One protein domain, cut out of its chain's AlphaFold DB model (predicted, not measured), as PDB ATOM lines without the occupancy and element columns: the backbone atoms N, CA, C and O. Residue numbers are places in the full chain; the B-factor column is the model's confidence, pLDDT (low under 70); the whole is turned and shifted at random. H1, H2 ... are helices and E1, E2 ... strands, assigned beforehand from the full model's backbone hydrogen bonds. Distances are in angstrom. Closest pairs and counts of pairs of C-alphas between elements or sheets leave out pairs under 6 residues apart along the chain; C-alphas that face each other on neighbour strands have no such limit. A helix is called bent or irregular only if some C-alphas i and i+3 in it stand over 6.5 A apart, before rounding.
ATOM      1  N   ASN A 283      15.662 -45.686 -18.244       88.81
ATOM      2  CA  ASN A 283      16.490 -44.993 -17.244       88.81
ATOM      3  C   ASN A 283      16.637 -43.481 -17.532       88.81
ATOM      4  O   ASN A 283      17.252 -42.750 -16.755       88.81
ATOM      5  N   THR A 284      16.082 -43.001 -18.648       86.81
ATOM      6  CA  THR A 284      16.083 -41.592 -19.059       86.81
ATOM      7  C   THR A 284      15.136 -40.767 -18.188       86.81
ATOM      8  O   THR A 284      13.925 -40.949 -18.250       86.81
ATOM      9  N   ARG A 285      15.669 -39.802 -17.430       84.06
ATOM     10  CA  ARG A 285      14.898 -38.929 -16.516       84.06
ATOM     11  C   ARG A 285      14.323 -37.664 -17.180       84.06
ATOM     12  O   ARG A 285      14.094 -36.667 -16.504       84.06
ATOM     13  N   GLY A 286      14.163 -37.674 -18.505       86.88
ATOM     14  CA  GLY A 286      13.663 -36.519 -19.266       86.88
ATOM     15  C   GLY A 286      12.151 -36.305 -19.141       86.88
ATOM     16  O   GLY A 286      11.684 -35.174 -19.229       86.88
ATOM     17  N   GLU A 287      11.405 -37.380 -18.894       91.00
ATOM     18  CA  GLU A 287       9.955 -37.379 -18.682       91.00
ATOM     19  C   GLU A 287       9.647 -37.767 -17.223       91.00
ATOM     20  O   GLU A 287      10.459 -38.454 -16.588       91.00
ATOM     21  N   PRO A 288       8.519 -37.311 -16.645       93.44
ATOM     22  CA  PRO A 288       8.132 -37.707 -15.299       93.44
ATOM     23  C   PRO A 288       7.721 -39.175 -15.241       93.44
ATOM     24  O   PRO A 288       7.283 -39.766 -16.225       93.44
ATOM     25  N   PHE A 289       7.843 -39.763 -14.051       93.50
ATOM     26  CA  PHE A 289       7.351 -41.110 -13.799       93.50
ATOM     27  C   PHE A 289       5.832 -41.163 -14.003       93.50
ATOM     28  O   PHE A 289       5.084 -40.527 -13.261       93.50
ATOM     29  N   VAL A 290       5.394 -41.945 -14.990       94.88
ATOM     30  CA  VAL A 290       3.978 -42.219 -15.247       94.88
ATOM     31  C   VAL A 290       3.580 -43.477 -14.461       94.88
ATOM     32  O   VAL A 290       4.132 -44.550 -14.723       94.88
ATOM     33  N   PRO A 291       2.664 -43.385 -13.477       94.50
ATOM     34  CA  PRO A 291       2.248 -44.538 -12.693       94.50
ATOM     35  C   PRO A 291       1.418 -45.510 -13.539       94.50
ATOM     36  O   PRO A 291       0.561 -45.103 -14.317       94.50
ATOM     37  N   ILE A 292       1.643 -46.810 -13.345       92.25
ATOM     38  CA  ILE A 292       0.840 -47.874 -13.961       92.25
ATOM     39  C   ILE A 292      -0.393 -48.096 -13.080       92.25
ATOM     40  O   ILE A 292      -0.272 -48.644 -11.982       92.25
ATOM     41  N   ILE A 293      -1.568 -47.661 -13.539       94.19
ATOM     42  CA  ILE A 293      -2.817 -47.723 -12.769       94.19
ATOM     43  C   ILE A 293      -3.697 -48.875 -13.281       94.19
ATOM     44  O   ILE A 293      -3.876 -49.048 -14.481       94.19
ATOM     45  N   PHE A 294      -4.263 -49.670 -12.365       94.62
ATOM     46  CA  PHE A 294      -5.192 -50.760 -12.709       94.62
ATOM     47  C   PHE A 294      -6.650 -50.289 -12.859       94.62
ATOM     48  O   PHE A 294      -7.444 -50.895 -13.574       94.62
ATOM     49  N   ASP A 295      -7.013 -49.220 -12.150       96.06
ATOM     50  CA  ASP A 295      -8.326 -48.585 -12.190       96.06
ATOM     51  C   ASP A 295      -8.471 -47.797 -13.501       96.06
ATOM     52  O   ASP A 295      -7.811 -46.779 -13.711       96.06
ATOM     53  N   ALA A 296      -9.345 -48.272 -14.390       96.38
ATOM     54  CA  ALA A 296      -9.548 -47.681 -15.711       96.38
ATOM     55  C   ALA A 296     -10.088 -46.238 -15.668       96.38
ATOM     56  O   ALA A 296      -9.828 -45.467 -16.591       96.38
ATOM     57  N   ALA A 297     -10.817 -45.850 -14.614       97.25
ATOM     58  CA  ALA A 297     -11.299 -44.479 -14.465       97.25
ATOM     59  C   ALA A 297     -10.149 -43.553 -14.052       97.25
ATOM     60  O   ALA A 297      -9.975 -42.492 -14.647       97.25
ATOM     61  N   LYS A 298      -9.308 -43.974 -13.100       97.00
ATOM     62  CA  LYS A 298      -8.088 -43.232 -12.742       97.00
ATOM     63  C   LYS A 298      -7.069 -43.184 -13.879       97.00
ATOM     64  O   LYS A 298      -6.467 -42.136 -14.084       97.00
ATOM     65  N   GLN A 299      -6.915 -44.259 -14.652       96.25
ATOM     66  CA  GLN A 299      -6.079 -44.243 -15.856       96.25
ATOM     67  C   GLN A 299      -6.599 -43.210 -16.866       96.25
ATOM     68  O   GLN A 299      -5.819 -42.395 -17.340       96.25
ATOM     69  N   ALA A 300      -7.913 -43.132 -17.107       97.62
ATOM     70  CA  ALA A 300      -8.482 -42.105 -17.985       97.62
ATOM     71  C   ALA A 300      -8.252 -40.664 -17.471       97.62
ATOM     72  O   ALA A 300      -8.004 -39.764 -18.273       97.62
ATOM     73  N   ARG A 301      -8.284 -40.438 -16.148       97.75
ATOM     74  CA  ARG A 301      -7.933 -39.143 -15.524       97.75
ATOM     75  C   ARG A 301      -6.443 -38.808 -15.679       97.75
ATOM     76  O   ARG A 301      -6.090 -37.652 -15.910       97.75
ATOM     77  N   LEU A 302      -5.570 -39.815 -15.597       96.56
ATOM     78  CA  LEU A 302      -4.135 -39.683 -15.865       96.56
ATOM     79  C   LEU A 302      -3.861 -39.353 -17.335       96.56
ATOM     80  O   LEU A 302      -3.117 -38.416 -17.610       96.56
ATOM     81  N   ASP A 303      -4.517 -40.050 -18.261       96.38
ATOM     82  CA  ASP A 303      -4.416 -39.808 -19.704       96.38
ATOM     83  C   ASP A 303      -4.948 -38.409 -20.086       96.38
ATOM     84  O   ASP A 303      -4.447 -37.777 -21.017       96.38
ATOM     85  N   ALA A 304      -5.932 -37.891 -19.339       97.62
ATOM     86  CA  ALA A 304      -6.425 -36.514 -19.439       97.62
ATOM     87  C   ALA A 304      -5.493 -35.464 -18.790       97.62
ATOM     88  O   ALA A 304      -5.724 -34.262 -18.939       97.62
ATOM     89  N   GLY A 305      -4.442 -35.894 -18.085       97.12
ATOM     90  CA  GLY A 305      -3.472 -35.026 -17.420       97.12
ATOM     91  C   GLY A 305      -3.950 -34.405 -16.104       97.12
ATOM     92  O   GLY A 305      -3.325 -33.454 -15.640       97.12
ATOM     93  N   GLU A 306      -5.022 -34.914 -15.484       97.69
ATOM     94  CA  GLU A 306      -5.590 -34.337 -14.250       97.69
ATOM     95  C   GLU A 306      -4.630 -34.382 -13.053       97.69
ATOM     96  O   GLU A 306      -4.693 -33.517 -12.182       97.69
ATOM     97  N   TYR A 307      -3.726 -35.364 -13.017       96.75
ATOM     98  CA  TYR A 307      -2.720 -35.507 -11.960       96.75
ATOM     99  C   TYR A 307      -1.439 -34.687 -12.217       96.75
ATOM    100  O   TYR A 307      -0.504 -34.773 -11.425       96.75
ATOM    101  N   ASN A 308      -1.350 -33.910 -13.303       96.81
ATOM    102  CA  ASN A 308      -0.139 -33.148 -13.628       96.81
ATOM    103  C   ASN A 308      -0.000 -31.904 -12.735       96.81
ATOM    104  O   ASN A 308      -0.756 -30.939 -12.863       96.81
ATOM    105  N   VAL A 309       1.029 -31.887 -11.889       94.44
ATOM    106  CA  VAL A 309       1.377 -30.774 -10.996       94.44
ATOM    107  C   VAL A 309       2.683 -30.132 -11.466       94.44
ATOM    108  O   VAL A 309       3.650 -30.818 -11.791       94.44
ATOM    109  N   SER A 310       2.728 -28.799 -11.527       92.06
ATOM    110  CA  SER A 310       3.921 -28.069 -11.972       92.06
ATOM    111  C   SER A 310       5.090 -28.207 -10.988       92.06
ATOM    112  O   SER A 310       4.896 -28.236  -9.776       92.06
ATOM    113  N   GLY A 311       6.317 -28.256 -11.519       87.62
ATOM    114  CA  GLY A 311       7.527 -28.544 -10.744       87.62
ATOM    115  C   GLY A 311       7.886 -30.034 -10.730       87.62
ATOM    116  O   GLY A 311       7.096 -30.881 -11.136       87.62
ATOM    117  N   HIS A 312       9.098 -30.369 -10.291       83.25
ATOM    118  CA  HIS A 312       9.646 -31.728 -10.339       83.25
ATOM    119  C   HIS A 312       9.281 -32.592  -9.109       83.25
ATOM    120  O   HIS A 312       9.892 -33.638  -8.886       83.25
ATOM    121  N   GLY A 313       8.333 -32.156  -8.272       82.44
ATOM    122  CA  GLY A 313       7.803 -32.889  -7.117       82.44
ATOM    123  C   GLY A 313       8.729 -32.953  -5.900       82.44
ATOM    124  O   GLY A 313       8.387 -33.576  -4.895       82.44
ATOM    125  N   LEU A 314       9.904 -32.317  -5.952       74.75
ATOM    126  CA  LEU A 314      10.839 -32.270  -4.814       74.75
ATOM    127  C   LEU A 314      10.905 -30.868  -4.191       74.75
ATOM    128  O   LEU A 314      11.228 -30.725  -3.012       74.75
ATOM    129  N   GLU A 315      10.543 -29.839  -4.957       70.00
ATOM    130  CA  GLU A 315      10.320 -28.467  -4.504       70.00
ATOM    131  C   GLU A 315       9.144 -28.361  -3.520       70.00
ATOM    132  O   GLU A 315       9.275 -27.704  -2.484       70.00
ATOM    133  N   THR A 316       8.039 -29.070  -3.779       64.50
ATOM    134  CA  THR A 316       6.841 -29.098  -2.917       64.50
ATOM    135  C   THR A 316       7.158 -29.648  -1.526       64.50
ATOM    136  O   THR A 316       6.751 -29.078  -0.515       64.50
ATOM    137  N   ARG A 317       7.982 -30.700  -1.448       60.34
ATOM    138  CA  ARG A 317       8.408 -31.330  -0.186       60.34
ATOM    139  C   ARG A 317       9.341 -30.454   0.663       60.34
ATOM    140  O   ARG A 317       9.573 -30.754   1.836       60.34
ATOM    141  N   HIS A 318       9.900 -29.387   0.092       57.31
ATOM    142  CA  HIS A 318      10.920 -28.556   0.732       57.31
ATOM    143  C   HIS A 318      10.612 -27.051   0.739       57.31
ATOM    144  O   HIS A 318      11.552 -26.258   0.833       57.31
ATOM    145  N   ASN A 319       9.322 -26.681   0.764       54.72
ATOM    146  CA  ASN A 319       8.780 -25.363   1.147       54.72
ATOM    147  C   ASN A 319       9.711 -24.191   0.775       54.72
ATOM    148  O   ASN A 319      10.528 -23.761   1.599       54.72
ATOM    149  N   ASP A 320       9.681 -23.845  -0.522       58.41
ATOM    150  CA  ASP A 320      10.278 -22.684  -1.216       58.41
ATOM    151  C   ASP A 320      11.735 -22.289  -0.876       58.41
ATOM    152  O   ASP A 320      12.223 -21.219  -1.245       58.41
ATOM    153  N   GLY A 321      12.474 -23.174  -0.203       55.91
ATOM    154  CA  GLY A 321      13.814 -22.909   0.308       55.91
ATOM    155  C   GLY A 321      13.881 -21.848   1.412       55.91
ATOM    156  O   GLY A 321      14.975 -21.598   1.909       55.91
ATOM    157  N   ARG A 322      12.763 -21.226   1.810       59.56
ATOM    158  CA  ARG A 322      12.745 -20.161   2.817       59.56
ATOM    159  C   ARG A 322      12.506 -20.730   4.210       59.56
ATOM    160  O   ARG A 322      11.705 -21.644   4.400       59.56
ATOM    161  N   ASN A 323      13.247 -20.210   5.180       65.50
ATOM    162  CA  ASN A 323      12.907 -20.336   6.595       65.50
ATOM    163  C   ASN A 323      11.819 -19.302   6.966       65.50
ATOM    164  O   ASN A 323      11.414 -18.483   6.139       65.50
ATOM    165  N   GLU A 324      11.358 -19.311   8.217       72.81
ATOM    166  CA  GLU A 324      10.334 -18.370   8.710       72.81
ATOM    167  C   GLU A 324      10.761 -16.890   8.611       72.81
ATOM    168  O   GLU A 324       9.907 -16.008   8.557       72.81
ATOM    169  N   ASP A 338      23.058 -29.270 -13.397       76.69
ATOM    170  CA  ASP A 338      23.000 -30.202 -14.518       76.69
ATOM    171  C   ASP A 338      21.980 -31.342 -14.316       76.69
ATOM    172  O   ASP A 338      21.763 -32.135 -15.234       76.69
ATOM    173  N   MET A 339      21.327 -31.443 -13.149       78.81
ATOM    174  CA  MET A 339      20.321 -32.474 -12.899       78.81
ATOM    175  C   MET A 339      19.094 -32.250 -13.789       78.81
ATOM    176  O   MET A 339      18.237 -31.413 -13.503       78.81
ATOM    177  N   ILE A 340      18.987 -33.056 -14.845       79.06
ATOM    178  CA  ILE A 340      17.801 -33.118 -15.699       79.06
ATOM    179  C   ILE A 340      16.624 -33.608 -14.847       79.06
ATOM    180  O   ILE A 340      16.615 -34.747 -14.373       79.06
ATOM    181  N   ALA A 341      15.653 -32.722 -14.655       84.12
ATOM    182  CA  ALA A 341      14.409 -32.974 -13.948       84.12
ATOM    183  C   ALA A 341      13.227 -32.519 -14.825       84.12
ATOM    184  O   ALA A 341      13.317 -31.455 -15.447       84.12
ATOM    185  N   PRO A 342      12.123 -33.283 -14.874       89.12
ATOM    186  CA  PRO A 342      10.899 -32.880 -15.563       89.12
ATOM    187  C   PRO A 342      10.337 -31.543 -15.058       89.12
ATOM    188  O   PRO A 342      10.452 -31.207 -13.881       89.12
ATOM    189  N   THR A 343       9.683 -30.781 -15.935       89.69
ATOM    190  CA  THR A 343       9.061 -29.485 -15.587       89.69
ATOM    191  C   THR A 343       7.746 -29.615 -14.810       89.69
ATOM    192  O   THR A 343       7.246 -28.624 -14.271       89.69
ATOM    193  N   TYR A 344       7.191 -30.823 -14.758       93.44
ATOM    194  CA  TYR A 344       5.993 -31.210 -14.023       93.44
ATOM    195  C   TYR A 344       6.177 -32.629 -13.470       93.44
ATOM    196  O   TYR A 344       7.011 -33.389 -13.968       93.44
ATOM    197  N   HIS A 345       5.385 -33.000 -12.472       94.50
ATOM    198  CA  HIS A 345       5.288 -34.355 -11.942       94.50
ATOM    199  C   HIS A 345       3.828 -34.805 -11.924       94.50
ATOM    200  O   HIS A 345       2.912 -34.001 -12.094       94.50
ATOM    201  N   ILE A 346       3.621 -36.103 -11.735       96.25
ATOM    202  CA  ILE A 346       2.296 -36.702 -11.602       96.25
ATOM    203  C   ILE A 346       2.043 -36.933 -10.107       96.25
ATOM    204  O   ILE A 346       2.841 -37.606  -9.450       96.25
ATOM    205  N   ASP A 347       0.975 -36.340  -9.563       95.88
ATOM    206  CA  ASP A 347       0.545 -36.564  -8.176       95.88
ATOM    207  C   ASP A 347       0.037 -38.008  -7.996       95.88
ATOM    208  O   ASP A 347      -0.329 -38.700  -8.950       95.88
ATOM    209  N   HIS A 348       0.048 -38.495  -6.760       96.06
ATOM    210  CA  HIS A 348      -0.245 -39.886  -6.452       96.06
ATOM    211  C   HIS A 348      -1.721 -40.227  -6.766       96.06
ATOM    212  O   HIS A 348      -2.615 -39.654  -6.143       96.06
ATOM    213  N   PRO A 349      -2.032 -41.199  -7.652       97.25
ATOM    214  CA  PRO A 349      -3.406 -41.401  -8.135       97.25
ATOM    215  C   PRO A 349      -4.445 -41.819  -7.085       97.25
ATOM    216  O   PRO A 349      -5.639 -41.718  -7.355       97.25
ATOM    217  N   TYR A 350      -3.996 -42.296  -5.918       96.75
ATOM    218  CA  TYR A 350      -4.834 -42.651  -4.760       96.75
ATOM    219  C   TYR A 350      -4.643 -41.683  -3.579       96.75
ATOM    220  O   TYR A 350      -4.789 -42.070  -2.422       96.75
ATOM    221  N   ARG A 351      -4.172 -40.456  -3.836       95.69
ATOM    222  CA  ARG A 351      -3.881 -39.480  -2.779       95.69
ATOM    223  C   ARG A 351      -5.132 -39.125  -1.981       95.69
ATOM    224  O   ARG A 351      -5.088 -39.211  -0.758       95.69
ATOM    225  N   ASP A 352      -6.222 -38.805  -2.673       96.56
ATOM    226  CA  ASP A 352      -7.499 -38.450  -2.055       96.56
ATOM    227  C   ASP A 352      -7.987 -39.586  -1.140       96.56
ATOM    228  O   ASP A 352      -8.262 -39.357   0.033       96.56
ATOM    229  N   GLU A 353      -7.993 -40.836  -1.624       96.19
ATOM    230  CA  GLU A 353      -8.438 -41.996  -0.839       96.19
ATOM    231  C   GLU A 353      -7.560 -42.300   0.380       96.19
ATOM    232  O   GLU A 353      -8.060 -42.853   1.360       96.19
ATOM    233  N   ILE A 354      -6.266 -41.964   0.334       96.06
ATOM    234  CA  ILE A 354      -5.346 -42.104   1.472       96.06
ATOM    235  C   ILE A 354      -5.565 -40.970   2.482       96.06
ATOM    236  O   ILE A 354      -5.595 -41.228   3.685       96.06
ATOM    237  N   GLU A 355      -5.731 -39.728   2.018       96.12
ATOM    238  CA  GLU A 355      -5.971 -38.563   2.882       96.12
ATOM    239  C   GLU A 355      -7.357 -38.609   3.552       96.12
ATOM    240  O   GLU A 355      -7.498 -38.144   4.683       96.12
ATOM    241  N   THR A 356      -8.358 -39.230   2.916       96.94
ATOM    242  CA  THR A 356      -9.701 -39.454   3.486       96.94
ATOM    243  C   THR A 356      -9.906 -40.859   4.071       96.94
ATOM    244  O   THR A 356     -11.050 -41.282   4.246       96.94
ATOM    245  N   LEU A 357      -8.843 -41.627   4.333       95.44
ATOM    246  CA  LEU A 357      -8.972 -43.004   4.823       95.44
ATOM    247  C   LEU A 357      -9.476 -43.050   6.276       95.44
ATOM    248  O   LEU A 357      -8.736 -42.776   7.221       95.44
ATOM    249  N   GLU A 358     -10.718 -43.492   6.466       95.06
ATOM    250  CA  GLU A 358     -11.264 -43.801   7.790       95.06
ATOM    251  C   GLU A 358     -10.954 -45.249   8.198       95.06
ATOM    252  O   GLU A 358     -11.464 -46.206   7.604       95.06
TER     253      GLU A 358
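AT A GLANCE: This is residues 283 to 324 and 338 to 358 of the 558 residues of an uncharacterized protein of Thalassiosira oceanica (UniProt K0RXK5). With little regular structure, the domain is a loose frame: a short antiparallel strand pair, E1 and E2, lies in the middle, H1 toward one end, and residues 315 to 324 with H2 and 351 to 358 with H3 stick out. The 63 printed residues, 25 in named elements, run H1, E1, H2, E2, H3, class mixed. The radius of gyration of the C-alphas is 14.0 A, loose; spans are 38 by 34 by 19 A.

IN THESE COORDINATES: H1, residues 296 to 303, 10.2 A long, begins at C-alpha 296 (-9.548, -47.681, -15.711). E1 is residues 308 to 310. H2, residues 316 to 321, is irregular: C-alphas 317 and 320 are 8.9 A apart. E2 is residues 344 to 346. H3, residues 351 to 355, ends at C-alpha 355 (-5.971, -38.563, 2.882).

HOW THE PARTS SIT: E1 and E2 are antiparallel at 145 degrees; N 309 and O 345, 2.8 A apart, are within hydrogen-bond range. The closest C-alphas of H1 and E1, Leu 302 and Asn 308, are 8.0 A apart. The three helices are apart from one another. Every O i to N i+4 pair is within hydrogen-bond range in H1 and H3; in H2 0 of 2, and 1 of 3 O i to N i+3 pairs.

THE WHOLE: Residues 325 to 337 are not printed; C-alphas 324 and 338 are 29.0 A apart. Residues 316 to 323 have pLDDT under 70.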